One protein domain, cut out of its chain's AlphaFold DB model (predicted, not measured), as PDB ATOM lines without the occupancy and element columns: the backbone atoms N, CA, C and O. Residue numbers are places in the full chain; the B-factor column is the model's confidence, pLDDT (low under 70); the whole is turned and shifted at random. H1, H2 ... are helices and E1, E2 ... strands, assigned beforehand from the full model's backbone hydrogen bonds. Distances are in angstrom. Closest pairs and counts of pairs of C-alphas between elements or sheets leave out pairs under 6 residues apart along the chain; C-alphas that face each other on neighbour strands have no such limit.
ATOM      1  N   HIS A 256      33.834  29.222 -29.518       89.31
ATOM      2  CA  HIS A 256      35.120  29.899 -29.308       89.31
ATOM      3  C   HIS A 256      35.040  30.998 -28.236       89.31
ATOM      4  O   HIS A 256      35.912  31.872 -28.155       89.31
ATOM      5  N   GLY A 257      34.029  30.915 -27.366       84.31
ATOM      6  CA  GLY A 257      33.782  31.843 -26.266       84.31
ATOM      7  C   GLY A 257      32.716  32.907 -26.566       84.31
ATOM      8  O   GLY A 257      32.124  32.906 -27.641       84.31
ATOM      9  N   PRO A 258      32.484  33.856 -25.636       80.25
ATOM     10  CA  PRO A 258      31.275  34.696 -25.616       80.25
ATOM     11  C   PRO A 258      31.025  35.585 -26.845       80.25
ATOM     12  O   PRO A 258      29.909  36.042 -27.050       80.25
ATOM     13  N   THR A 259      32.048  35.867 -27.658       81.94
ATOM     14  CA  THR A 259      31.918  36.687 -28.879       81.94
ATOM     15  C   THR A 259      31.806  35.865 -30.168       81.94
ATOM     16  O   THR A 259      31.687  36.448 -31.242       81.94
ATOM     17  N   ASP A 260      31.946  34.540 -30.083       86.56
ATOM     18  CA  ASP A 260      31.875  33.581 -31.196       86.56
ATOM     19  C   ASP A 260      31.382  32.228 -30.651       86.56
ATOM     20  O   ASP A 260      32.079  31.210 -30.682       86.56
ATOM     21  N   GLN A 261      30.205  32.273 -30.028       90.00
ATOM     22  CA  GLN A 261      29.621  31.180 -29.261       90.00
ATOM     23  C   GLN A 261      28.735  30.308 -30.158       90.00
ATOM     24  O   GLN A 261      28.058  30.808 -31.061       90.00
ATOM     25  N   LEU A 262      28.718  28.999 -29.912       95.12
ATOM     26  CA  LEU A 262      27.725  28.110 -30.512       95.12
ATOM     27  C   LEU A 262      26.399  28.294 -29.773       95.12
ATOM     28  O   LEU A 262      26.387  28.253 -28.553       95.12
ATOM     29  N   VAL A 263      25.276  28.408 -30.477       95.88
ATOM     30  CA  VAL A 263      23.938  28.423 -29.871       95.88
ATOM     31  C   VAL A 263      23.250  27.093 -30.117       95.88
ATOM     32  O   VAL A 263      23.082  26.666 -31.259       95.88
ATOM     33  N   THR A 264      22.817  26.454 -29.038       97.62
ATOM     34  CA  THR A 264      22.069  25.199 -29.055       97.62
ATOM     35  C   THR A 264      20.641  25.457 -28.617       97.62
ATOM     36  O   THR A 264      20.409  25.945 -27.515       97.62
ATOM     37  N   ILE A 265      19.683  25.106 -29.466       98.31
ATOM     38  CA  ILE A 265      18.253  25.223 -29.186       98.31
ATOM     39  C   ILE A 265      17.689  23.815 -29.087       98.31
ATOM     40  O   ILE A 265      17.664  23.097 -30.086       98.31
ATOM     41  N   GLN A 266      17.252  23.411 -27.902       97.88
ATOM     42  CA  GLN A 266      16.632  22.115 -27.671       97.88
ATOM     43  C   GLN A 266      15.121  22.292 -27.526       97.88
ATOM     44  O   GLN A 266      14.642  22.861 -26.545       97.88
ATOM     45  N   MET A 267      14.401  21.838 -28.548       97.50
ATOM     46  CA  MET A 267      12.957  21.949 -28.673       97.50
ATOM     47  C   MET A 267      12.278  20.716 -28.086       97.50
ATOM     48  O   MET A 267      12.634  19.584 -28.426       97.50
ATOM     49  N   HIS A 268      11.277  20.978 -27.262       94.94
ATOM     50  CA  HIS A 268      10.362  20.021 -26.668       94.94
ATOM     51  C   HIS A 268       8.926  20.533 -26.783       94.94
ATOM     52  O   HIS A 268       8.668  21.684 -27.162       94.94
ATOM     53  N   SER A 269       7.990  19.670 -26.424       91.69
ATOM     54  CA  SER A 269       6.602  20.024 -26.198       91.69
ATOM     55  C   SER A 269       6.056  19.285 -24.989       91.69
ATOM     56  O   SER A 269       6.633  18.297 -24.536       91.69
ATOM     57  N   TYR A 270       4.955  19.793 -24.449       87.88
ATOM     58  CA  TYR A 270       4.347  19.245 -23.252       87.88
ATOM     59  C   TYR A 270       2.834  19.119 -23.373       87.88
ATOM     60  O   TYR A 270       2.165  19.861 -24.092       87.88
ATOM     61  N   ASP A 271       2.297  18.197 -22.579       76.69
ATOM     62  CA  ASP A 271       0.867  17.949 -22.471       76.69
ATOM     63  C   ASP A 271       0.158  19.026 -21.627       76.69
ATOM     64  O   ASP A 271       0.251  19.059 -20.389       76.69
ATOM     65  N   GLY A 272      -0.622  19.878 -22.293       65.31
ATOM     66  CA  GLY A 272      -1.469  20.883 -21.650       65.31
ATOM     67  C   GLY A 272      -2.570  20.318 -20.732       65.31
ATOM     68  O   GLY A 272      -3.059  21.026 -19.850       65.31
ATOM     69  N   THR A 273      -2.962  19.041 -20.846       65.81
ATOM     70  CA  THR A 273      -4.016  18.440 -20.005       65.81
ATOM     71  C   THR A 273      -3.560  18.167 -18.569       65.81
ATOM     72  O   THR A 273      -4.353  18.325 -17.631       65.81
ATOM     73  N   ILE A 274      -2.282  17.822 -18.368       66.69
ATOM     74  CA  ILE A 274      -1.663  17.645 -17.042       66.69
ATOM     75  C   ILE A 274      -1.133  18.982 -16.497       66.69
ATOM     76  O   ILE A 274      -1.120  19.190 -15.278       66.69
ATOM     77  N   HIS A 275      -0.766  19.906 -17.387       70.56
ATOM     78  CA  HIS A 275      -0.148  21.194 -17.066       70.56
ATOM     79  C   HIS A 275      -1.078  22.411 -17.239       70.56
ATOM     80  O   HIS A 275      -0.611  23.544 -17.333       70.56
ATOM     81  N   GLY A 276      -2.398  22.206 -17.229       62.19
ATOM     82  CA  GLY A 276      -3.366  23.274 -17.497       62.19
ATOM     83  C   GLY A 276      -3.152  24.528 -16.638       62.19
ATOM     84  O   GLY A 276      -2.924  24.427 -15.428       62.19
ATOM     85  N   SER A 277      -3.290  25.710 -17.254       71.25
ATOM     86  CA  SER A 277      -3.025  27.069 -16.726       71.25
ATOM     87  C   SER A 277      -1.582  27.588 -16.761       71.25
ATOM     88  O   SER A 277      -1.343  28.715 -16.301       71.25
ATOM     89  N   LEU A 278      -0.642  26.805 -17.296       82.88
ATOM     90  CA  LEU A 278       0.690  27.292 -17.653       82.88
ATOM     91  C   LEU A 278       0.650  28.189 -18.908       82.88
ATOM     92  O   LEU A 278      -0.411  28.447 -19.465       82.88
ATOM     93  N   ALA A 279       1.791  28.777 -19.274       90.06
ATOM     94  CA  ALA A 279       1.884  29.598 -20.479       90.06
ATOM     95  C   ALA A 279       2.195  28.709 -21.686       90.06
ATOM     96  O   ALA A 279       2.941  27.749 -21.548       90.06
ATOM     97  N   ASP A 280       1.704  29.054 -22.873       91.62
ATOM     98  CA  ASP A 280       1.826  28.163 -24.041       91.62
ATOM     99  C   ASP A 280       3.290  27.860 -24.435       91.62
ATOM    100  O   ASP A 280       3.588  26.795 -24.958       91.62
ATOM    101  N   ALA A 281       4.227  28.767 -24.155       94.12
ATOM    102  CA  ALA A 281       5.660  28.558 -24.340       94.12
ATOM    103  C   ALA A 281       6.435  28.763 -23.030       94.12
ATOM    104  O   ALA A 281       6.288  29.778 -22.339       94.12
ATOM    105  N   HIS A 282       7.327  27.829 -22.715       94.19
ATOM    106  CA  HIS A 282       8.278  27.934 -21.613       94.19
ATOM    107  C   HIS A 282       9.696  27.967 -22.160       94.19
ATOM    108  O   HIS A 282      10.054  27.143 -22.998       94.19
ATOM    109  N   VAL A 283      10.508  28.907 -21.675       95.44
ATOM    110  CA  VAL A 283      11.902  29.044 -22.116       95.44
ATOM    111  C   VAL A 283      12.847  29.166 -20.933       95.44
ATOM    112  O   VAL A 283      12.617  29.957 -20.010       95.44
ATOM    113  N   THR A 284      13.927  28.387 -20.967       94.06
ATOM    114  CA  THR A 284      14.969  28.377 -19.933       94.06
ATOM    115  C   THR A 284      16.367  28.289 -20.544       94.06
ATOM    116  O   THR A 284      16.543  27.752 -21.636       94.06
ATOM    117  N   SER A 285      17.372  28.780 -19.811       89.56
ATOM    118  CA  SER A 285      18.781  28.438 -20.052       89.56
ATOM    119  C   SER A 285      19.197  27.290 -19.129       89.56
ATOM    120  O   SER A 285      20.091  27.410 -18.297       89.56
ATOM    121  N   SER A 286      18.467  26.171 -19.194       84.56
ATOM    122  CA  SER A 286      18.461  25.087 -18.191       84.56
ATOM    123  C   SER A 286      17.751  25.426 -16.868       84.56
ATOM    124  O   SER A 286      17.467  26.578 -16.547       84.56
ATOM    125  N   CYS A 287      17.476  24.396 -16.060       84.25
ATOM    126  CA  CYS A 287      16.906  24.552 -14.716       84.25
ATOM    127  C   CYS A 287      17.856  25.193 -13.693       84.25
ATOM    128  O   CYS A 287      17.411  25.560 -12.605       84.25
ATOM    129  N   GLU A 288      19.159  25.245 -13.973       82.94
ATOM    130  CA  GLU A 288      20.159  25.696 -13.000       82.94
ATOM    131  C   GLU A 288      20.472  27.191 -13.124       82.94
ATOM    132  O   GLU A 288      20.946  27.786 -12.154       82.94
ATOM    133  N   ASP A 289      20.151  27.805 -14.267       86.31
ATOM    134  CA  ASP A 289      20.358  29.230 -14.506       86.31
ATOM    135  C   ASP A 289      19.063  30.029 -14.316       86.31
ATOM    136  O   ASP A 289      18.205  30.095 -15.193       86.31
ATOM    137  N   ASP A 290      18.919  30.653 -13.145       85.31
ATOM    138  CA  ASP A 290      17.805  31.552 -12.847       85.31
ATOM    139  C   ASP A 290      18.062  33.003 -13.281       85.31
ATOM    140  O   ASP A 290      17.281  33.888 -12.940       85.31
ATOM    141  N   LYS A 291      19.127  33.301 -14.025       84.50
ATOM    142  CA  LYS A 291      19.480  34.659 -14.463       84.50
ATOM    143  C   LYS A 291      19.819  34.710 -15.951       84.50
ATOM    144  O   LYS A 291      20.798  35.373 -16.289       84.50
ATOM    145  N   PRO A 292      18.966  34.164 -16.833       88.50
ATOM    146  CA  PRO A 292      19.291  34.118 -18.242       88.50
ATOM    147  C   PRO A 292      19.604  35.519 -18.787       88.50
ATOM    148  O   PRO A 292      18.984  36.519 -18.396       88.50
ATOM    149  N   ASN A 293      20.588  35.570 -19.667       87.56
ATOM    150  CA  ASN A 293      21.012  36.705 -20.469       87.56
ATOM    151  C   ASN A 293      20.348  36.621 -21.865       87.56
ATOM    152  O   ASN A 293      19.495  35.752 -22.114       87.56
ATOM    153  N   PRO A 294      20.642  37.541 -22.798       89.25
ATOM    154  CA  PRO A 294      20.163  37.422 -24.169       89.25
ATOM    155  C   PRO A 294      20.620  36.092 -24.788       89.25
ATOM    156  O   PRO A 294      21.726  35.640 -24.494       89.25
ATOM    157  N   PRO A 295      19.812  35.459 -25.654       92.12
ATOM    158  CA  PRO A 295      18.584  35.974 -26.276       92.12
ATOM    159  C   PRO A 295      17.304  35.836 -25.432       92.12
ATOM    160  O   PRO A 295      16.256  36.338 -25.836       92.12
ATOM    161  N   ILE A 296      17.351  35.157 -24.283       92.62
ATOM    162  CA  ILE A 296      16.152  34.864 -23.481       92.62
ATOM    163  C   ILE A 296      15.664  36.113 -22.743       92.62
ATOM    164  O   ILE A 296      14.463  36.386 -22.715       92.62
ATOM    165  N   ARG A 297      16.586  36.870 -22.137       88.31
ATOM    166  CA  ARG A 297      16.262  38.069 -21.358       88.31
ATOM    167  C   ARG A 297      17.302  39.161 -21.577       88.31
ATOM    168  O   ARG A 297      18.463  38.998 -21.220       88.31
ATOM    169  N   ASP A 298      16.846  40.309 -22.062       87.44
ATOM    170  CA  ASP A 298      17.646  41.515 -22.238       87.44
ATOM    171  C   ASP A 298      17.011  42.641 -21.416       87.44
ATOM    172  O   ASP A 298      15.961  43.206 -21.735       87.44
ATOM    173  N   VAL A 299      17.613  42.932 -20.267       78.25
ATOM    174  CA  VAL A 299      17.118  43.994 -19.382       78.25
ATOM    175  C   VAL A 299      17.500  45.391 -19.870       78.25
ATOM    176  O   VAL A 299      16.931  46.357 -19.369       78.25
ATOM    177  N   ALA A 300      18.453  45.487 -20.798       79.12
ATOM    178  CA  ALA A 300      19.069  46.733 -21.216       79.12
ATOM    179  C   ALA A 300      18.366  47.317 -22.442       79.12
ATOM    180  O   ALA A 300      17.792  48.402 -22.365       79.12
ATOM    181  N   GLU A 301      18.399  46.596 -23.562       83.81
ATOM    182  CA  GLU A 301      17.892  47.098 -24.846       83.81
ATOM    183  C   GLU A 301      16.531  46.518 -25.223       83.81
ATOM    184  O   GLU A 301      15.895  46.999 -26.162       83.81
ATOM    185  N   HIS A 302      16.073  45.504 -24.482       89.50
ATOM    186  CA  HIS A 302      14.838  44.776 -24.763       89.50
ATOM    187  C   HIS A 302      14.853  44.110 -26.154       89.50
ATOM    188  O   HIS A 302      13.827  44.016 -26.827       89.50
ATOM    189  N   LEU A 303      16.030  43.642 -26.597       90.69
ATOM    190  CA  LEU A 303      16.221  42.862 -27.827       90.69
ATOM    191  C   LEU A 303      16.218  41.352 -27.546       90.69
ATOM    192  O   LEU A 303      17.033  40.594 -28.072       90.69
ATOM    193  N   ASP A 304      15.295  40.926 -26.694       92.62
ATOM    194  CA  ASP A 304      15.098  39.545 -26.267       92.62
ATOM    195  C   ASP A 304      13.792  38.950 -26.784       92.62
ATOM    196  O   ASP A 304      12.911  39.635 -27.308       92.62
ATOM    197  N   LEU A 305      13.660  37.644 -26.576       94.12
ATOM    198  CA  LEU A 305      12.515  36.847 -26.986       94.12
ATOM    199  C   LEU A 305      11.156  37.444 -26.578       94.12
ATOM    200  O   LEU A 305      10.215  37.401 -27.367       94.12
ATOM    201  N   VAL A 306      11.028  37.994 -25.367       94.94
ATOM    202  CA  VAL A 306       9.755  38.545 -24.877       94.94
ATOM    203  C   VAL A 306       9.461  39.874 -25.559       94.94
ATOM    204  O   VAL A 306       8.360  40.085 -26.062       94.94
ATOM    205  N   ASN A 307      10.424  40.789 -25.563       95.00
ATOM    206  CA  ASN A 307      10.194  42.159 -26.014       95.00
ATOM    207  C   ASN A 307      10.168  42.316 -27.538       95.00
ATOM    208  O   ASN A 307       9.593  43.283 -28.039       95.00
ATOM    209  N   LEU A 308      10.699  41.342 -28.281       95.75
ATOM    210  CA  LEU A 308      10.592  41.284 -29.741       95.75
ATOM    211  C   LEU A 308       9.231  40.763 -30.235       95.75
ATOM    212  O   LEU A 308       8.924  40.882 -31.422       95.75
ATOM    213  N   MET A 309       8.392  40.216 -29.351       95.88
ATOM    214  CA  MET A 309       7.013  39.852 -29.681       95.88
ATOM    215  C   MET A 309       6.045  41.030 -29.506       95.88
ATOM    216  O   MET A 309       6.250  41.959 -28.729       95.88
ATOM    217  N   ASN A 310       4.907  40.962 -30.197       94.81
ATOM    218  CA  ASN A 310       3.808  41.894 -29.965       94.81
ATOM    219  C   ASN A 310       3.095  41.593 -28.638       94.81
ATOM    220  O   ASN A 310       3.028  40.448 -28.199       94.81
ATOM    221  N   LYS A 311       2.431  42.603 -28.055       95.00
ATOM    222  CA  LYS A 311       1.565  42.440 -26.866       95.00
ATOM    223  C   LYS A 311       0.557  41.288 -26.998       95.00
ATOM    224  O   LYS A 311       0.254  40.619 -26.009       95.00
ATOM    225  N   TYR A 312       0.016  41.100 -28.198       94.69
ATOM    226  CA  TYR A 312      -0.771  39.931 -28.582       94.69
ATOM    227  C   TYR A 312       0.017  39.185 -29.659       94.69
ATOM    228  O   TYR A 312      -0.102  39.560 -30.828       94.69
ATOM    229  N   PRO A 313       0.869  38.210 -29.286       95.19
ATOM    230  CA  PRO A 313       1.628  37.435 -30.263       95.19
ATOM    231  C   PRO A 313       0.685  36.751 -31.256       95.19
ATOM    232  O   PRO A 313       0.891  36.846 -32.462       95.19
ATOM    233  N   VAL A 314      -0.412  36.183 -30.747       94.56
ATOM    234  CA  VAL A 314      -1.494  35.607 -31.550       94.56
ATOM    235  C   VAL A 314      -2.674  36.576 -31.564       94.56
ATOM    236  O   VAL A 314      -3.292  36.823 -30.525       94.56
ATOM    237  N   ASP A 315      -3.004  37.121 -32.739       92.88
ATOM    238  CA  ASP A 315      -4.140  38.036 -32.947       92.88
ATOM    239  C   ASP A 315      -5.027  37.605 -34.125       92.88
ATOM    240  O   ASP A 315      -5.293  38.360 -35.063       92.88
ATOM    241  N   GLY A 316      -5.497  36.364 -34.052       89.94
ATOM    242  CA  GLY A 316      -6.265  35.687 -35.087       89.94
ATOM    243  C   GLY A 316      -5.395  34.746 -35.910       89.94
ATOM    244  O   GLY A 316      -4.299  35.104 -36.331       89.94
ATOM    245  N   LEU A 317      -5.923  33.551 -36.153       88.50
ATOM    246  CA  LEU A 317      -5.332  32.556 -37.042       88.50
ATOM    247  C   LEU A 317      -6.083  32.529 -38.372       88.50
ATOM    248  O   LEU A 317      -7.236  32.966 -38.457       88.50
ATOM    249  N   SER A 318      -5.449  31.976 -39.401       86.56
ATOM    250  CA  SER A 318      -5.985  31.861 -40.755       86.56
ATOM    251  C   SER A 318      -7.369  31.208 -40.776       86.56
ATOM    252  O   SER A 318      -8.298  31.728 -41.401       86.56
ATOM    253  N   GLU A 319      -7.534  30.111 -40.035       80.88
ATOM    254  CA  GLU A 319      -8.793  29.378 -39.931       80.88
ATOM    255  C   GLU A 319      -9.606  29.694 -38.671       80.88
ATOM    256  O   GLU A 319     -10.811  29.417 -38.630       80.88
ATOM    257  N   ASP A 320      -9.001  30.316 -37.660       80.19
ATOM    258  CA  ASP A 320      -9.708  30.775 -36.462       80.19
ATOM    259  C   ASP A 320      -9.339  32.223 -36.087       80.19
ATOM    260  O   ASP A 320      -8.562  32.476 -35.161       80.19
ATOM    261  N   PRO A 321      -9.929  33.222 -36.775       85.31
ATOM    262  CA  PRO A 321      -9.633  34.636 -36.530       85.31
ATOM    263  C   PRO A 321     -10.060  35.141 -35.143       85.31
ATOM    264  O   PRO A 321      -9.811  36.301 -34.805       85.31
ATOM    265  N   ALA A 322     -10.784  34.324 -34.369       85.12
ATOM    266  CA  ALA A 322     -11.224  34.674 -33.026       85.12
ATOM    267  C   ALA A 322     -10.176  34.339 -31.955       85.12
ATOM    268  O   ALA A 322     -10.222  34.948 -30.883       85.12
ATOM    269  N   VAL A 323      -9.248  33.416 -32.236       87.06
ATOM    270  CA  VAL A 323      -8.169  33.043 -31.314       87.06
ATOM    271  C   VAL A 323      -7.266  34.246 -31.083       87.06
ATOM    272  O   VAL A 323      -6.765  34.858 -32.023       87.06
ATOM    273  N   ARG A 324      -7.068  34.601 -29.815       90.25
ATOM    274  CA  ARG A 324      -6.164  35.675 -29.405       90.25
ATOM    275  C   ARG A 324      -5.472  35.275 -28.122       90.25
ATOM    276  O   ARG A 324      -6.156  34.877 -27.181       90.25
ATOM    277  N   GLN A 325      -4.164  35.481 -28.061       91.81
ATOM    278  CA  GLN A 325      -3.378  35.227 -26.863       91.81
ATOM    279  C   GLN A 325      -2.509  36.436 -26.540       91.81
ATOM    280  O   GLN A 325      -1.880  37.029 -27.415       91.81
ATOM    281  N   ARG A 326      -2.517  36.845 -25.268       93.25
ATOM    282  CA  ARG A 326      -1.704  37.961 -24.772       93.25
ATOM    283  C   ARG A 326      -0.371  37.433 -24.259       93.25
ATOM    284  O   ARG A 326      -0.321  36.344 -23.701       93.25
ATOM    285  N   ILE A 327       0.686  38.224 -24.398       94.38
ATOM    286  CA  ILE A 327       2.055  37.784 -24.113       94.38
ATOM    287  C   ILE A 327       2.265  37.211 -22.697       94.38
ATOM    288  O   ILE A 327       2.943  36.207 -22.543       94.38
ATOM    289  N   ASP A 328       1.605  37.758 -21.671       92.44
ATOM    290  CA  ASP A 328       1.687  37.288 -20.274       92.44
ATOM    291  C   ASP A 328       0.949  35.961 -20.001       92.44
ATOM    292  O   ASP A 328       0.957  35.462 -18.875       92.44
ATOM    293  N   ARG A 329       0.283  35.411 -21.020       91.12
ATOM    294  CA  ARG A 329      -0.301  34.061 -21.054       91.12
ATOM    295  C   ARG A 329       0.330  33.169 -22.119       91.12
ATOM    296  O   ARG A 329       0.178  31.962 -22.052       91.12
ATOM    297  N   TYR A 330       1.035  33.767 -23.069       93.94
ATOM    298  CA  TYR A 330       1.666  33.064 -24.175       93.94
ATOM    299  C   TYR A 330       3.056  32.537 -23.817       93.94
ATOM    300  O   TYR A 330       3.422  31.461 -24.261       93.94
ATOM    301  N   ILE A 331       3.837  33.273 -23.018       94.12
ATOM    302  CA  ILE A 331       5.214  32.892 -22.680       94.12
ATOM    303  C   ILE A 331       5.500  32.993 -21.179       94.12
ATOM    304  O   ILE A 331       5.006  33.885 -20.482       94.12
ATOM    305  N   SER A 332       6.345  32.090 -20.688       93.56
ATOM    306  CA  SER A 332       6.954  32.136 -19.361       93.56
ATOM    307  C   SER A 332       8.452  31.839 -19.425       93.56
ATOM    308  O   SER A 332       8.920  31.124 -20.312       93.56
ATOM    309  N   LEU A 333       9.212  32.408 -18.487       93.06
ATOM    310  CA  LEU A 333      10.673  32.300 -18.446       93.06
ATOM    311  C   LEU A 333      11.149  31.802 -17.083       93.06
ATOM    312  O   LEU A 333      10.708  32.320 -16.059       93.06
ATOM    313  N   TRP A 334      12.120  30.893 -17.033       89.81
ATOM    314  CA  TRP A 334      12.813  30.608 -15.773       89.81
ATOM    315  C   TRP A 334      13.818  31.728 -15.495       89.81
ATOM    316  O   TRP A 334      14.916  31.744 -16.043       89.81
ATOM    317  N   CYS A 335      13.412  32.727 -14.706       87.12
ATOM    318  CA  CYS A 335      14.291  33.835 -14.349       87.12
ATOM    319  C   CYS A 335      13.954  34.492 -13.001       87.12
ATOM    320  O   CYS A 335      12.830  34.467 -12.499       87.12
ATOM    321  N   ASN A 336      14.974  35.121 -12.433       82.44
ATOM    322  CA  ASN A 336      15.001  35.835 -11.175       82.44
ATOM    323  C   ASN A 336      16.009  36.998 -11.311       82.44
ATOM    324  O   ASN A 336      17.155  36.782 -11.709       82.44
ATOM    325  N   PRO A 337      15.636  38.255 -11.017       79.25
ATOM    326  CA  PRO A 337      14.325  38.723 -10.558       79.25
ATOM    327  C   PRO A 337      13.231  38.626 -11.636       79.25
ATOM    328  O   PRO A 337      13.507  38.301 -12.788       79.25
ATOM    329  N   SER A 338      11.988  38.927 -11.238       83.12
ATOM    330  CA  SER A 338      10.822  38.990 -12.130       83.12
ATOM    331  C   SER A 338      11.097  39.825 -13.379       83.12
ATOM    332  O   SER A 338      11.697  40.899 -13.275       83.12
ATOM    333  N   TYR A 339      10.569  39.386 -14.517       89.62
ATOM    334  CA  TYR A 339      10.751  40.051 -15.801       89.62
ATOM    335  C   TYR A 339       9.437  40.598 -16.369       89.62
ATOM    336  O   TYR A 339       8.342  40.224 -15.940       89.62
ATOM    337  N   SER A 340       9.527  41.552 -17.292       93.25
ATOM    338  CA  SER A 340       8.362  42.204 -17.885       93.25
ATOM    339  C   SER A 340       8.558  42.429 -19.374       93.25
ATOM    340  O   SER A 340       9.669  42.671 -19.830       93.25
ATOM    341  N   TYR A 341       7.447  42.371 -20.095       94.94
ATOM    342  CA  TYR A 341       7.314  42.915 -21.433       94.94
ATOM    343  C   TYR A 341       7.155  44.436 -21.358       94.94
ATOM    344  O   TYR A 341       6.350  44.929 -20.556       94.94
ATOM    345  N   TYR A 342       7.866  45.155 -22.220       92.31
ATOM    346  CA  TYR A 342       7.857  46.609 -22.340       92.31
ATOM    347  C   TYR A 342       7.333  47.020 -23.720       92.31
ATOM    348  O   TYR A 342       8.091  47.180 -24.671       92.31
ATOM    349  N   GLY A 343       6.016  47.198 -23.830       86.25
ATOM    350  CA  GLY A 343       5.394  47.770 -25.024       86.25
ATOM    351  C   GLY A 343       5.292  49.296 -24.952       86.25
ATOM    352  O   GLY A 343       5.473  49.893 -23.892       86.25
ATOM    353  N   ASP A 344       4.908  49.923 -26.067       81.06
ATOM    354  CA  ASP A 344       4.798  51.388 -26.195       81.06
ATOM    355  C   ASP A 344       3.919  52.054 -25.115       81.06
ATOM    356  O   ASP A 344       4.204  53.168 -24.670       81.06
ATOM    357  N   GLU A 345       2.832  51.389 -24.705       83.44
ATOM    358  CA  GLU A 345       1.839  51.935 -23.766       83.44
ATOM    359  C   GLU A 345       1.648  51.091 -22.493       83.44
ATOM    360  O   GLU A 345       1.024  51.561 -21.540       83.44
ATOM    361  N   ASP A 346       2.177  49.864 -22.447       87.75
ATOM    362  CA  ASP A 346       1.927  48.905 -21.371       87.75
ATOM    363  C   ASP A 346       3.201  48.173 -20.945       87.75
ATOM    364  O   ASP A 346       3.984  47.713 -21.773       87.75
ATOM    365  N   THR A 347       3.337  47.962 -19.635       93.94
ATOM    366  CA  THR A 347       4.303  47.023 -19.057       93.94
ATOM    367  C   THR A 347       3.543  45.838 -18.477       93.94
ATOM    368  O   THR A 347       2.663  46.019 -17.630       93.94
ATOM    369  N   LEU A 348       3.855  44.627 -18.936       95.31
ATOM    370  CA  LEU A 348       3.183  43.399 -18.503       95.31
ATOM    371  C   LEU A 348       4.186  42.479 -17.814       95.31
ATOM    372  O   LEU A 348       5.218  42.154 -18.389       95.31
ATOM    373  N   SER A 349       3.876  42.036 -16.595       94.44
ATOM    374  CA  SER A 349       4.705  41.045 -15.906       94.44
ATOM    375  C   SER A 349       4.606  39.710 -16.630       94.44
ATOM    376  O   SER A 349       3.502  39.206 -16.832       94.44
ATOM    377  N   ILE A 350       5.751  39.123 -16.959       94.31
ATOM    378  CA  ILE A 350       5.823  37.772 -17.508       94.31
ATOM    379  C   ILE A 350       5.893  36.779 -16.354       94.31
ATOM    380  O   ILE A 350       6.493  37.061 -15.312       94.31
ATOM    381  N   SER A 351       5.227  35.636 -16.513       89.56
ATOM    382  CA  SER A 351       5.300  34.567 -15.524       89.56
ATOM    383  C   SER A 351       6.730  34.044 -15.441       89.56
ATOM    384  O   SER A 351       7.318  33.677 -16.457       89.56
ATOM    385  N   THR A 352       7.267  33.974 -14.223       87.12
ATOM    386  CA  THR A 352       8.523  33.267 -13.947       87.12
ATOM    387  C   THR A 352       8.303  31.868 -13.374       87.12
ATOM    388  O   THR A 352       9.246  31.208 -12.944       87.12
ATOM    389  N   ASN A 353       7.040  31.429 -13.304       78.69
ATOM    390  CA  ASN A 353       6.688  30.091 -12.861       78.69
ATOM    391  C   ASN A 353       6.817  29.122 -14.037       78.69
ATOM    392  O   ASN A 353       5.914  29.041 -14.868       78.69
ATOM    393  N   VAL A 354       7.941  28.415 -14.090       76.94
ATOM    394  CA  VAL A 354       8.212  27.376 -15.080       76.94
ATOM    395  C   VAL A 354       8.289  26.041 -14.350       76.94
ATOM    396  O   VAL A 354       9.293  25.740 -13.710       76.94
ATOM    397  N   ASP A 355       7.221  25.246 -14.440       79.12
ATOM    398  CA  ASP A 355       7.209  23.865 -13.928       79.12
ATOM    399  C   ASP A 355       8.002  22.908 -14.848       79.12
ATOM    400  O   ASP A 355       8.356  21.800 -14.445       79.12
ATOM    401  N   LEU A 356       8.321  23.364 -16.065       84.31
ATOM    402  CA  LEU A 356       8.963  22.622 -17.148       84.31
ATOM    403  C   LEU A 356      10.286  23.292 -17.553       84.31
ATOM    404  O   LEU A 356      10.416  23.852 -18.633       84.31
ATOM    405  N   CYS A 357      11.267  23.324 -16.646       85.94
ATOM    406  CA  CYS A 357      12.551  23.989 -16.912       85.94
ATOM    407  C   CYS A 357      13.574  23.115 -17.662       85.94
ATOM    408  O   CYS A 357      14.725  23.531 -17.841       85.94
ATOM    409  N   GLY A 358      13.165  21.906 -18.056       87.50
ATOM    410  CA  GLY A 358      14.013  20.837 -18.571       87.50
ATOM    411  C   GLY A 358      14.486  19.860 -17.491       87.50
ATOM    412  O   GLY A 358      14.112  19.921 -16.319       87.50
ATOM    413  N   TYR A 359      15.320  18.893 -17.871       90.94
ATOM    414  CA  TYR A 359      15.978  18.019 -16.898       90.94
ATOM    415  C   TYR A 359      17.195  18.730 -16.301       90.94
ATOM    416  O   TYR A 359      18.105  19.104 -17.031       90.94
ATOM    417  N   SER A 360      17.275  18.848 -14.973       90.25
ATOM    418  CA  SER A 360      18.429  19.495 -14.327       90.25
ATOM    419  C   SER A 360      19.758  18.789 -14.607       90.25
ATOM    420  O   SER A 360      20.802  19.406 -14.514       90.25
ATOM    421  N   GLY A 361      19.746  17.497 -14.948       91.88
ATOM    422  CA  GLY A 361      20.938  16.745 -15.348       91.88
ATOM    423  C   GLY A 361      21.151  16.673 -16.862       91.88
ATOM    424  O   GLY A 361      21.773  15.713 -17.311       91.88
ATOM    425  N   ASN A 362      20.584  17.600 -17.643       94.81
ATOM    426  CA  ASN A 362      20.675  17.592 -19.103       94.81
ATOM    427  C   ASN A 362      22.138  17.618 -19.560       94.81
ATOM    428  O   ASN A 362      22.849  18.596 -19.344       94.81
ATOM    429  N   VAL A 363      22.596  16.533 -20.183       95.12
ATOM    430  CA  VAL A 363      24.020  16.354 -20.492       95.12
ATOM    431  C   VAL A 363      24.534  17.331 -21.552       95.12
ATOM    432  O   VAL A 363      25.716  17.655 -21.528       95.12
ATOM    433  N   GLN A 364      23.687  17.816 -22.468       95.31
ATOM    434  CA  GLN A 364      24.051  18.845 -23.449       95.31
ATOM    435  C   GLN A 364      24.164  20.213 -22.773       95.31
ATOM    436  O   GLN A 364      25.174  20.882 -22.960       95.31
ATOM    437  N   ALA A 365      23.189  20.584 -21.936       94.62
ATOM    438  CA  ALA A 365      23.226  21.838 -21.179       94.62
ATOM    439  C   ALA A 365      24.465  21.915 -20.275       94.62
ATOM    440  O   ALA A 365      25.207  22.892 -20.312       94.62
ATOM    441  N   HIS A 366      24.749  20.838 -19.531       94.19
ATOM    442  CA  HIS A 366      25.961  20.734 -18.709       94.19
ATOM    443  C   HIS A 366      27.230  20.853 -19.544       94.19
ATOM    444  O   HIS A 366      28.174  21.508 -19.124       94.19
ATOM    445  N   TYR A 367      27.261  20.280 -20.747       94.62
ATOM    446  CA  TYR A 367      28.423  20.417 -21.623       94.62
ATOM    447  C   TYR A 367      28.627  21.862 -22.111       94.62
ATOM    448  O   TYR A 367      29.768  22.307 -22.192       94.62
ATOM    449  N   CYS A 368      27.545  22.611 -22.365       92.44
ATOM    450  CA  CYS A 368      27.617  24.043 -22.675       92.44
ATOM    451  C   CYS A 368      28.092  24.890 -21.489       92.44
ATOM    452  O   CYS A 368      28.782  25.891 -21.692       92.44
ATOM    453  N   HIS A 369      27.673  24.536 -20.268       90.25
ATOM    454  CA  HIS A 369      27.826  25.396 -19.093       90.25
ATOM    455  C   HIS A 369      29.050  25.071 -18.228       90.25
ATOM    456  O   HIS A 369      29.618  25.969 -17.602       90.25
ATOM    457  N   ASP A 370      29.502  23.820 -18.201       90.25
ATOM    458  CA  ASP A 370      30.625  23.401 -17.372       90.25
ATOM    459  C   ASP A 370      31.982  23.676 -18.025       90.25
ATOM    460  O   ASP A 370      32.206  23.495 -19.224       90.25
ATOM    461  N   ALA A 371      32.964  24.021 -17.189       84.62
ATOM    462  CA  ALA A 371      34.351  24.107 -17.627       84.62
ATOM    463  C   ALA A 371      34.888  22.721 -18.013       84.62
ATOM    464  O   ALA A 371      34.892  21.789 -17.204       84.62
ATOM    465  N   HIS A 372      35.459  22.620 -19.208       86.12
ATOM    466  CA  HIS A 372      36.119  21.416 -19.700       86.12
ATOM    467  C   HIS A 372      37.367  21.774 -20.521       86.12
ATOM    468  O   HIS A 372      37.802  22.923 -20.574       86.12
ATOM    469  N   VAL A 373      38.062  20.778 -21.072       81.00
ATOM    470  CA  VAL A 373      39.345  21.023 -21.750       81.00
ATOM    471  C   VAL A 373      39.116  21.896 -22.982       81.00
ATOM    472  O   VAL A 373      38.512  21.443 -23.938       81.00
ATOM    473  N   GLY A 374      39.641  23.123 -22.958       79.50
ATOM    474  CA  GLY A 374      39.483  24.092 -24.050       79.50
ATOM    475  C   GLY A 374      38.412  25.156 -23.798       79.50
ATOM    476  O   GLY A 374      38.509  26.221 -24.399       79.50
ATOM    477  N   HIS A 375      37.497  24.943 -22.845       84.62
ATOM    478  CA  HIS A 375      36.355  25.829 -22.589       84.62
ATOM    479  C   HIS A 375      36.277  26.260 -21.119       84.62
ATOM    480  O   HIS A 375      36.547  25.497 -20.187       84.62
ATOM    481  N   SER A 376      35.921  27.526 -20.902       83.50
ATOM    482  CA  SER A 376      35.614  28.040 -19.562       83.50
ATOM    483  C   SER A 376      34.154  27.755 -19.227       83.50
ATOM    484  O   SER A 376      33.343  27.629 -20.133       83.50
ATOM    485  N   ALA A 377      33.825  27.673 -17.935       84.81
ATOM    486  CA  ALA A 377      32.430  27.557 -17.522       84.81
ATOM    487  C   ALA A 377      31.635  28.783 -17.987       84.81
ATOM    488  O   ALA A 377      32.144  29.907 -17.870       84.81
ATOM    489  N   HIS A 378      30.405  28.541 -18.435       84.69
ATOM    490  CA  HIS A 378      29.433  29.574 -18.747       84.69
ATOM    491  C   HIS A 378      29.226  30.463 -17.522       84.69
ATOM    492  O   HIS A 378      29.081  30.014 -16.378       84.69
ATOM    493  N   ASN A 379      29.263  31.760 -17.762       81.25
ATOM    494  CA  ASN A 379      29.123  32.767 -16.743       81.25
ATOM    495  C   ASN A 379      27.745  33.417 -16.839       81.25
ATOM    496  O   ASN A 379      27.597  34.435 -17.512       81.25
ATOM    497  N   ILE A 380      26.822  32.911 -16.018       79.75
ATOM    498  CA  ILE A 380      25.406  33.313 -15.884       79.75
ATOM    499  C   ILE A 380      25.140  34.824 -15.710       79.75
ATOM    500  O   ILE A 380      24.004  35.273 -15.642       79.75
ATOM    501  N   TYR A 381      26.181  35.636 -15.522       76.12
ATOM    502  CA  TYR A 381      26.067  37.082 -15.333       76.12
ATOM    503  C   TYR A 381      26.338  37.905 -16.593       76.12
ATOM    504  O   TYR A 381      26.006  39.088 -16.587       76.12
ATOM    505  N   VAL A 382      27.049  37.349 -17.578       74.50
ATOM    506  CA  VAL A 382      27.606  38.130 -18.702       74.50
ATOM    507  C   VAL A 382      27.625  37.378 -20.021       74.50
ATOM    508  O   VAL A 382      27.652  38.018 -21.067       74.50
ATOM    509  N   ASP A 383      27.694  36.049 -19.986       83.75
ATOM    510  CA  ASP A 383      27.759  35.275 -21.212       83.75
ATOM    511  C   ASP A 383      26.345  35.235 -21.803       83.75
ATOM    512  O   ASP A 383      25.396  34.929 -21.075       83.75
ATOM    513  N   PRO A 384      26.173  35.548 -23.099       88.56
ATOM    514  CA  PRO A 384      24.932  35.242 -23.787       88.56
ATOM    515  C   PRO A 384      24.593  33.755 -23.642       88.56
ATOM    516  O   PRO A 384      25.478  32.895 -23.573       88.56
ATOM    517  N   GLU A 385      23.301  33.443 -23.609       91.19
ATOM    518  CA  GLU A 385      22.865  32.059 -23.455       91.19
ATOM    519  C   GLU A 385      23.182  31.271 -24.726       91.19
ATOM    520  O   GLU A 385      22.765  31.639 -25.833       91.19
ATOM    521  N   ASN A 386      23.924  30.176 -24.554       91.50
ATOM    522  CA  ASN A 386      24.272  29.227 -25.611       91.50
ATOM    523  C   ASN A 386      23.497  27.917 -25.549       91.50
ATOM    524  O   ASN A 386      23.619  27.096 -26.460       91.50
ATOM    525  N   PHE A 387      22.700  27.709 -24.508       95.38
ATOM    526  CA  PHE A 387      21.768  26.602 -24.434       95.38
ATOM    527  C   PHE A 387      20.373  27.138 -24.132       95.38
ATOM    528  O   PHE A 387      20.135  27.729 -23.089       95.38
ATOM    529  N   ILE A 388      19.441  26.935 -25.057       96.44
ATOM    530  CA  ILE A 388      18.062  27.402 -24.944       96.44
ATOM    531  C   ILE A 388      17.175  26.167 -24.963       96.44
ATOM    532  O   ILE A 388      17.089  25.472 -25.973       96.44
ATOM    533  N   HIS A 389      16.522  25.896 -23.842       96.94
ATOM    534  CA  HIS A 389      15.522  24.847 -23.727       96.94
ATOM    535  C   HIS A 389      14.131  25.458 -23.873       96.94
ATOM    536  O   HIS A 389      13.839  26.503 -23.282       96.94
ATOM    537  N   ILE A 390      13.302  24.820 -24.694       96.56
ATOM    538  CA  ILE A 390      11.974  25.301 -25.064       96.56
ATOM    539  C   ILE A 390      10.982  24.165 -24.895       96.56
ATOM    540  O   ILE A 390      11.227  23.081 -25.410       96.56
ATOM    541  N   GLU A 391       9.856  24.447 -24.252       94.25
ATOM    542  CA  GLU A 391       8.707  23.546 -24.142       94.25
ATOM    543  C   GLU A 391       7.479  24.288 -24.689       94.25
ATOM    544  O   GLU A 391       7.121  25.358 -24.183       94.25
ATOM    545  N   LEU A 392       6.869  23.752 -25.745       93.81
ATOM    546  CA  LEU A 392       5.650  24.288 -26.357       93.81
ATOM    547  C   LEU A 392       4.436  23.450 -25.946       93.81
ATOM    548  O   LEU A 392       4.491  22.226 -25.987       93.81
ATOM    549  N   ASP A 393       3.329  24.089 -25.591       90.00
ATOM    550  CA  ASP A 393       2.071  23.398 -25.317       90.00
ATOM    551  C   ASP A 393       1.556  22.749 -26.606       90.00
ATOM    552  O   ASP A 393       1.338  23.423 -27.621       90.00
ATOM    553  N   GLU A 394       1.355  21.436 -26.571       86.00
ATOM    554  CA  GLU A 394       0.748  20.678 -27.670       86.00
ATOM    555  C   GLU A 394      -0.713  21.079 -27.898       86.00
ATOM    556  O   GLU A 394      -1.244  20.941 -29.005       86.00
ATOM    557  N   TYR A 395      -1.345  21.631 -26.859       82.31
ATOM    558  CA  TYR A 395      -2.760  21.951 -26.785       82.31
ATOM    559  C   TYR A 395      -3.029  23.374 -26.250       82.31
ATOM    560  O   TYR A 395      -3.754  23.511 -25.255       82.31
ATOM    561  N   PRO A 396      -2.564  24.438 -26.945       81.94
ATOM    562  CA  PRO A 396      -2.517  25.798 -26.406       81.94
ATOM    563  C   PRO A 396      -3.813  26.290 -25.751       81.94
ATOM    564  O   PRO A 396      -4.913  26.162 -26.310       81.94
ATOM    565  N   ASP A 397      -3.681  26.963 -24.604       74.81
ATOM    566  CA  ASP A 397      -4.781  27.411 -23.736       74.81
ATOM    567  C   ASP A 397      -5.794  28.299 -24.489       74.81
ATOM    568  O   ASP A 397      -7.010  28.243 -24.261       74.81
ATOM    569  N   ALA A 398      -5.314  29.101 -25.446       74.44
ATOM    570  CA  ALA A 398      -6.135  30.005 -26.257       74.44
ATOM    571  C   ALA A 398      -7.202  29.287 -27.108       74.44
ATOM    572  O   ALA A 398      -8.155  29.918 -27.580       74.44
ATOM    573  N   LEU A 399      -7.057  27.974 -27.302       71.50
ATOM    574  CA  LEU A 399      -7.914  27.141 -28.148       71.50
ATOM    575  C   LEU A 399      -9.053  26.482 -27.374       71.50
ATOM    576  O   LEU A 399     -10.010  25.964 -27.961       71.50
ATOM    577  N   TRP A 400      -9.012  26.564 -26.048       67.88
ATOM    578  CA  TRP A 400     -10.032  26.027 -25.164       67.88
ATOM    579  C   TRP A 400     -11.262  26.942 -25.134       67.88
ATOM    580  O   TRP A 400     -11.546  27.655 -24.170       67.88
ATOM    581  N   THR A 401     -12.069  26.908 -26.196       52.94
ATOM    582  CA  THR A 401     -13.371  27.585 -26.209       52.94
ATOM    583  C   THR A 401     -14.454  26.667 -25.626       52.94
ATOM    584  O   THR A 401     -14.746  25.593 -26.135       52.94
ATOM    585  N   GLN A 402     -15.074  27.079 -24.513       48.25
ATOM    586  CA  GLN A 402     -16.186  26.366 -23.844       48.25
ATOM    587  C   GLN A 402     -15.859  24.985 -23.237       48.25
ATOM    588  O   GLN A 402     -16.775  24.246 -22.876       48.25
ATOM    589  N   GLY A 403     -14.575  24.667 -23.050       55.25
ATOM    590  CA  GLY A 403     -14.132  23.459 -22.347       55.25
ATOM    591  C   GLY A 403     -14.027  22.198 -23.206       55.25
ATOM    592  O   GLY A 403     -13.929  21.119 -22.629       55.25
ATOM    593  N   ASN A 404     -14.061  22.304 -24.543       56.72
ATOM    594  CA  ASN A 404     -13.655  21.202 -25.418       56.72
ATOM    595  C   ASN A 404     -13.100  21.720 -26.768       56.72
ATOM    596  O   ASN A 404     -13.893  22.113 -27.627       56.72
ATOM    597  N   PRO A 405     -11.774  21.768 -26.957       65.25
ATOM    598  CA  PRO A 405     -11.147  22.114 -28.235       65.25
ATOM    599  C   PRO A 405     -11.460  21.068 -29.321       65.25
ATOM    600  O   PRO A 405     -11.534  19.868 -29.055       65.25
ATOM    601  N   ASP A 406     -11.664  21.519 -30.561       72.94
ATOM    602  CA  ASP A 406     -11.856  20.635 -31.721       72.94
ATOM    603  C   ASP A 406     -10.494  20.246 -32.318       72.94
ATOM    604  O   ASP A 406     -10.077  20.760 -33.358       72.94
ATOM    605  N   TRP A 407      -9.777  19.350 -31.633       76.44
ATOM    606  CA  TRP A 407      -8.437  18.906 -32.046       76.44
ATOM    607  C   TRP A 407      -8.406  18.243 -33.421       76.44
ATOM    608  O   TRP A 407      -7.420  18.362 -34.140       76.44
ATOM    609  N   SER A 408      -9.508  17.607 -33.826       74.19
ATOM    610  CA  SER A 408      -9.628  16.990 -35.151       74.19
ATOM    611  C   SER A 408      -9.548  18.006 -36.288       74.19
ATOM    612  O   SER A 408      -9.138  17.675 -37.396       74.19
ATOM    613  N   ARG A 409      -9.932  19.255 -36.003       78.94
ATOM    614  CA  ARG A 409      -9.776  20.379 -36.917       78.94
ATOM    615  C   ARG A 409      -8.372  20.978 -36.844       78.94
ATOM    616  O   ARG A 409      -7.822  21.339 -37.875       78.94
ATOM    617  N   TRP A 410      -7.825  21.101 -35.638       80.94
ATOM    618  CA  TRP A 410      -6.516  21.712 -35.387       80.94
ATOM    619  C   TRP A 410      -5.343  20.916 -35.942       80.94
ATOM    620  O   TRP A 410      -4.351  21.498 -36.365       80.94
ATOM    621  N   LEU A 411      -5.495  19.597 -35.962       84.38
ATOM    622  CA  LEU A 411      -4.523  18.659 -36.498       84.38
ATOM    623  C   LEU A 411      -5.109  17.920 -37.704       84.38
ATOM    624  O   LEU A 411      -4.984  16.705 -37.849       84.38
ATOM    625  N   ALA A 412      -5.836  18.657 -38.545       83.06
ATOM    626  CA  ALA A 412      -6.400  18.118 -39.769       83.06
ATOM    627  C   ALA A 412      -5.297  17.967 -40.820       83.06
ATOM    628  O   ALA A 412      -4.628  18.932 -41.176       83.06
ATOM    629  N   GLY A 413      -5.144  16.770 -41.373       86.56
ATOM    630  CA  GLY A 413      -4.152  16.534 -42.411       86.56
ATOM    631  C   GLY A 413      -4.134  15.093 -42.905       86.56
ATOM    632  O   GLY A 413      -4.997  14.290 -42.533       86.56
ATOM    633  N   PRO A 414      -3.179  14.771 -43.791       88.25
ATOM    634  CA  PRO A 414      -2.877  13.396 -44.156       88.25
ATOM    635  C   PRO A 414      -2.457  12.571 -42.933       88.25
ATOM    636  O   PRO A 414      -1.897  13.103 -41.980       88.25
ATOM    637  N   ILE A 415      -2.716  11.268 -42.998       86.31
ATOM    638  CA  ILE A 415      -2.231  10.267 -42.045       86.31
ATOM    639  C   ILE A 415      -1.398   9.258 -42.870       86.31
ATOM    640  O   ILE A 415      -1.888   8.885 -43.947       86.31
ATOM    641  N   PRO A 416      -0.162   8.889 -42.460       88.69
ATOM    642  CA  PRO A 416       0.559   9.362 -41.269       88.69
ATOM    643  C   PRO A 416       0.794  10.876 -41.292       88.69
ATOM    644  O   PRO A 416       0.783  11.487 -42.365       88.69
ATOM    645  N   ALA A 417       0.966  11.477 -40.112       90.06
ATOM    646  CA  ALA A 417       1.037  12.928 -39.965       90.06
ATOM    647  C   ALA A 417       2.145  13.542 -40.838       90.06
ATOM    648  O   ALA A 417       3.229  12.983 -41.010       90.06
ATOM    649  N   THR A 418       1.868  14.722 -41.387       93.00
ATOM    650  CA  THR A 418       2.789  15.492 -42.240       93.00
ATOM    651  C   THR A 418       2.830  16.948 -41.790       93.00
ATOM    652  O   THR A 418       2.034  17.359 -40.950       93.00
ATOM    653  N   MET A 419       3.688  17.778 -42.389       94.12
ATOM    654  CA  MET A 419       3.696  19.226 -42.139       94.12
ATOM    655  C   MET A 419       2.311  19.879 -42.288       94.12
ATOM    656  O   MET A 419       1.998  20.804 -41.545       94.12
ATOM    657  N   GLU A 420       1.454  19.380 -43.191       93.50
ATOM    658  CA  GLU A 420       0.079  19.884 -43.349       93.50
ATOM    659  C   GLU A 420      -0.773  19.641 -42.095       93.50
ATOM    660  O   GLU A 420      -1.607  20.475 -41.759       93.50
ATOM    661  N   THR A 421      -0.519  18.544 -41.376       91.62
ATOM    662  CA  THR A 421      -1.207  18.205 -40.116       91.62
ATOM    663  C   THR A 421      -0.919  19.239 -39.029       91.62
ATOM    664  O   THR A 421      -1.793  19.552 -38.231       91.62
ATOM    665  N   TYR A 422       0.288  19.811 -39.016       91.81
ATOM    666  CA  TYR A 422       0.735  20.753 -37.987       91.81
ATOM    667  C   TYR A 422       0.564  22.225 -38.379       91.81
ATOM    668  O   TYR A 422       0.959  23.103 -37.616       91.81
ATOM    669  N   ALA A 423      -0.013  22.529 -39.546       92.25
ATOM    670  CA  ALA A 423       0.003  23.877 -40.115       92.25
ATOM    671  C   ALA A 423      -0.583  24.954 -39.179       92.25
ATOM    672  O   ALA A 423       0.011  26.019 -39.029       92.25
ATOM    673  N   LEU A 424      -1.707  24.672 -38.507       89.62
ATOM    674  CA  LEU A 424      -2.329  25.617 -37.569       89.62
ATOM    675  C   LEU A 424      -1.537  25.772 -36.265       89.62
ATOM    676  O   LEU A 424      -1.450  26.878 -35.735       89.62
ATOM    677  N   VAL A 425      -0.926  24.692 -35.765       90.06
ATOM    678  CA  VAL A 425      -0.029  24.738 -34.594       90.06
ATOM    679  C   VAL A 425       1.212  25.566 -34.896       90.06
ATOM    680  O   VAL A 425       1.597  26.422 -34.103       90.06
ATOM    681  N   LEU A 426       1.806  25.374 -36.071       93.94
ATOM    682  CA  LEU A 426       2.950  26.165 -36.508       93.94
ATOM    683  C   LEU A 426       2.572  27.632 -36.727       93.94
ATOM    684  O   LEU A 426       3.334  28.508 -36.336       93.94
ATOM    685  N   GLU A 427       1.381  27.922 -37.263       94.38
ATOM    686  CA  GLU A 427       0.870  29.296 -37.352       94.38
ATOM    687  C   GLU A 427       0.693  29.935 -35.964       94.38
ATOM    688  O   GLU A 427       1.015  31.109 -35.785       94.38
ATOM    689  N   TYR A 428       0.225  29.173 -34.970       94.19
ATOM    690  CA  TYR A 428       0.095  29.649 -33.592       94.19
ATOM    691  C   TYR A 428       1.446  30.040 -32.986       94.19
ATOM    692  O   TYR A 428       1.555  31.105 -32.380       94.19
ATOM    693  N   TYR A 429       2.472  29.205 -33.183       96.56
ATOM    694  CA  TYR A 429       3.813  29.423 -32.635       96.56
ATOM    695  C   TYR A 429       4.727  30.290 -33.507       96.56
ATOM    696  O   TYR A 429       5.806  30.692 -33.066       96.56
ATOM    697  N   GLU A 430       4.292  30.660 -34.708       96.75
ATOM    698  CA  GLU A 430       5.027  31.515 -35.639       96.75
ATOM    699  C   GLU A 430       5.606  32.795 -34.994       96.75
ATOM    700  O   GLU A 430       6.799  33.066 -35.183       96.75
ATOM    701  N   PRO A 431       4.852  33.568 -34.179       97.25
ATOM    702  CA  PRO A 431       5.383  34.766 -33.529       97.25
ATOM    703  C   PRO A 431       6.534  34.460 -32.563       97.25
ATOM    704  O   PRO A 431       7.474  35.248 -32.457       97.25
ATOM    705  N   PHE A 432       6.475  33.312 -31.881       97.88
ATOM    706  CA  PHE A 432       7.531  32.858 -30.977       97.88
ATOM    707  C   PHE A 432       8.792  32.485 -31.758       97.88
ATOM    708  O   PHE A 432       9.876  32.977 -31.446       97.88
ATOM    709  N   LEU A 433       8.653  31.674 -32.814       98.19
ATOM    710  CA  LEU A 433       9.781  31.260 -33.656       98.19
ATOM    711  C   LEU A 433      10.443  32.468 -34.344       98.19
ATOM    712  O   LEU A 433      11.664  32.514 -34.481       98.19
ATOM    713  N   ALA A 434       9.656  33.473 -34.747       98.12
ATOM    714  CA  ALA A 434      10.153  34.729 -35.316       98.12
ATOM    715  C   ALA A 434      10.944  35.558 -34.300       98.12
ATOM    716  O   ALA A 434      12.035  36.039 -34.610       98.12
ATOM    717  N   ALA A 435      10.410  35.714 -33.089       97.81
ATOM    718  CA  ALA A 435      11.085  36.458 -32.037       97.81
ATOM    719  C   ALA A 435      12.370  35.758 -31.580       97.81
ATOM    720  O   ALA A 435      13.373  36.434 -31.376       97.81
ATOM    721  N   LEU A 436      12.380  34.424 -31.496       97.75
ATOM    722  CA  LEU A 436      13.580  33.653 -31.168       97.75
ATOM    723  C   LEU A 436      14.679  33.818 -32.225       97.75
ATOM    724  O   LEU A 436      15.833  34.051 -31.869       97.75
ATOM    725  N   ASP A 437      14.327  33.757 -33.513       97.50
ATOM    726  CA  ASP A 437      15.264  34.041 -34.608       97.50
ATOM    727  C   ASP A 437      15.869  35.446 -34.503       97.50
ATOM    728  O   ASP A 437      17.091  35.620 -34.530       97.50
ATOM    729  N   SER A 438      15.017  36.451 -34.300       96.56
ATOM    730  CA  SER A 438      15.462  37.835 -34.151       96.56
ATOM    731  C   SER A 438      16.332  38.029 -32.903       96.56
ATOM    732  O   SER A 438      17.357  38.706 -32.977       96.56
ATOM    733  N   ALA A 439      15.966  37.425 -31.770       95.44
ATOM    734  CA  ALA A 439      16.715  37.528 -30.521       95.44
ATOM    735  C   ALA A 439      18.112  36.907 -30.660       95.44
ATOM    736  O   ALA A 439      19.101  37.540 -30.294       95.44
ATOM    737  N   ILE A 440      18.214  35.713 -31.261       94.94
ATOM    738  CA  ILE A 440      19.501  35.049 -31.522       94.94
ATOM    739  C   ILE A 440      20.358  35.871 -32.482       94.94
ATOM    740  O   ILE A 440      21.558  36.029 -32.254       94.94
ATOM    741  N   TRP A 441      19.764  36.433 -33.539       92.94
ATOM    742  CA  TRP A 441      20.485  37.325 -34.445       92.94
ATOM    743  C   TRP A 441      21.092  38.516 -33.694       92.94
ATOM    744  O   TRP A 441      22.269  38.842 -33.867       92.94
ATOM    745  N   HIS A 442      20.303  39.144 -32.824       89.75
ATOM    746  CA  HIS A 442      20.753  40.263 -32.018       89.75
ATOM    747  C   HIS A 442      21.850  39.861 -31.027       89.75
ATOM    748  O   HIS A 442      22.872  40.540 -30.986       89.75
ATOM    749  N   SER A 443      21.707  38.773 -30.275       88.19
ATOM    750  CA  SER A 443      22.678  38.423 -29.232       88.19
ATOM    751  C   SER A 443      23.979  37.815 -29.765       88.19
ATOM    752  O   SER A 443      25.032  38.083 -29.196       88.19
ATOM    753  N   HIS A 444      23.929  37.032 -30.850       89.00
ATOM    754  CA  HIS A 444      25.066  36.209 -31.302       89.00
ATOM    755  C   HIS A 444      25.662  36.618 -32.653       89.00
ATOM    756  O   HIS A 444      26.811  36.291 -32.940       89.00
ATOM    757  N   PHE A 445      24.919  37.349 -33.491       86.75
ATOM    758  CA  PHE A 445      25.346  37.670 -34.863       86.75
ATOM    759  C   PHE A 445      25.470  39.171 -35.147       86.75
ATOM    760  O   PHE A 445      25.900  39.561 -36.236       86.75
ATOM    761  N   SER A 446      25.145  40.031 -34.177       83.56
ATOM    762  CA  SER A 446      25.355  41.475 -34.283       83.56
ATOM    763  C   SER A 446      26.579  41.916 -33.480       83.56
ATOM    764  O   SER A 446      26.734  41.567 -32.314       83.56
ATOM    765  N   SER A 447      27.484  42.669 -34.113       78.62
ATOM    766  CA  SER A 447      28.661  43.211 -33.434       78.62
ATOM    767  C   SER A 447      28.287  44.412 -32.576       78.62
ATOM    768  O   SER A 447      27.675  45.350 -33.097       78.62
TER     769      SER A 447
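Overview. This is residues 256 to 447 of the 627 residues of an uncharacterized protein of candidate division KSB1 bacterium (UniProt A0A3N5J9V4). What is seen first? Little structure is regular: a mixed sheet, E1 E6 E2 E3, sits among long loops, with helix H4 passing it and the hairpin E4 and E5 beyond E3. How large? The 192 printed residues, mixed in class, are compact, with radius of gyration of the C-alphas 17.2 A and spans 52 by 44 by 29 A.

Along the chain. Which strands? E1 is residues 263-270, E2 281-284, E3 331-333, E4 340-342, E5 347-349 and E6 387-393. Which helices? H1 is 327-330, H2 363-369, H3 407-410, and H4 423-445, from C-alpha 423 at (0.003, 23.877, -40.115) to C-alpha 445 at (25.346, 37.670, -34.863).

Arrangement. Which strands pair? E6 is parallel to E1, N 266 to O 388 2.8 A, and antiparallel to E2, N 282 to O 391 2.9 A. And the helices? H1 and H4 only graze the sheet; H2 is on it, height 9.4 A; H3 is not on it.

Size, cuts and confidence. Any cut? The printed part has none. Low confidence? Residues 272-274, 276 and 400-405 have pLDDT under 70.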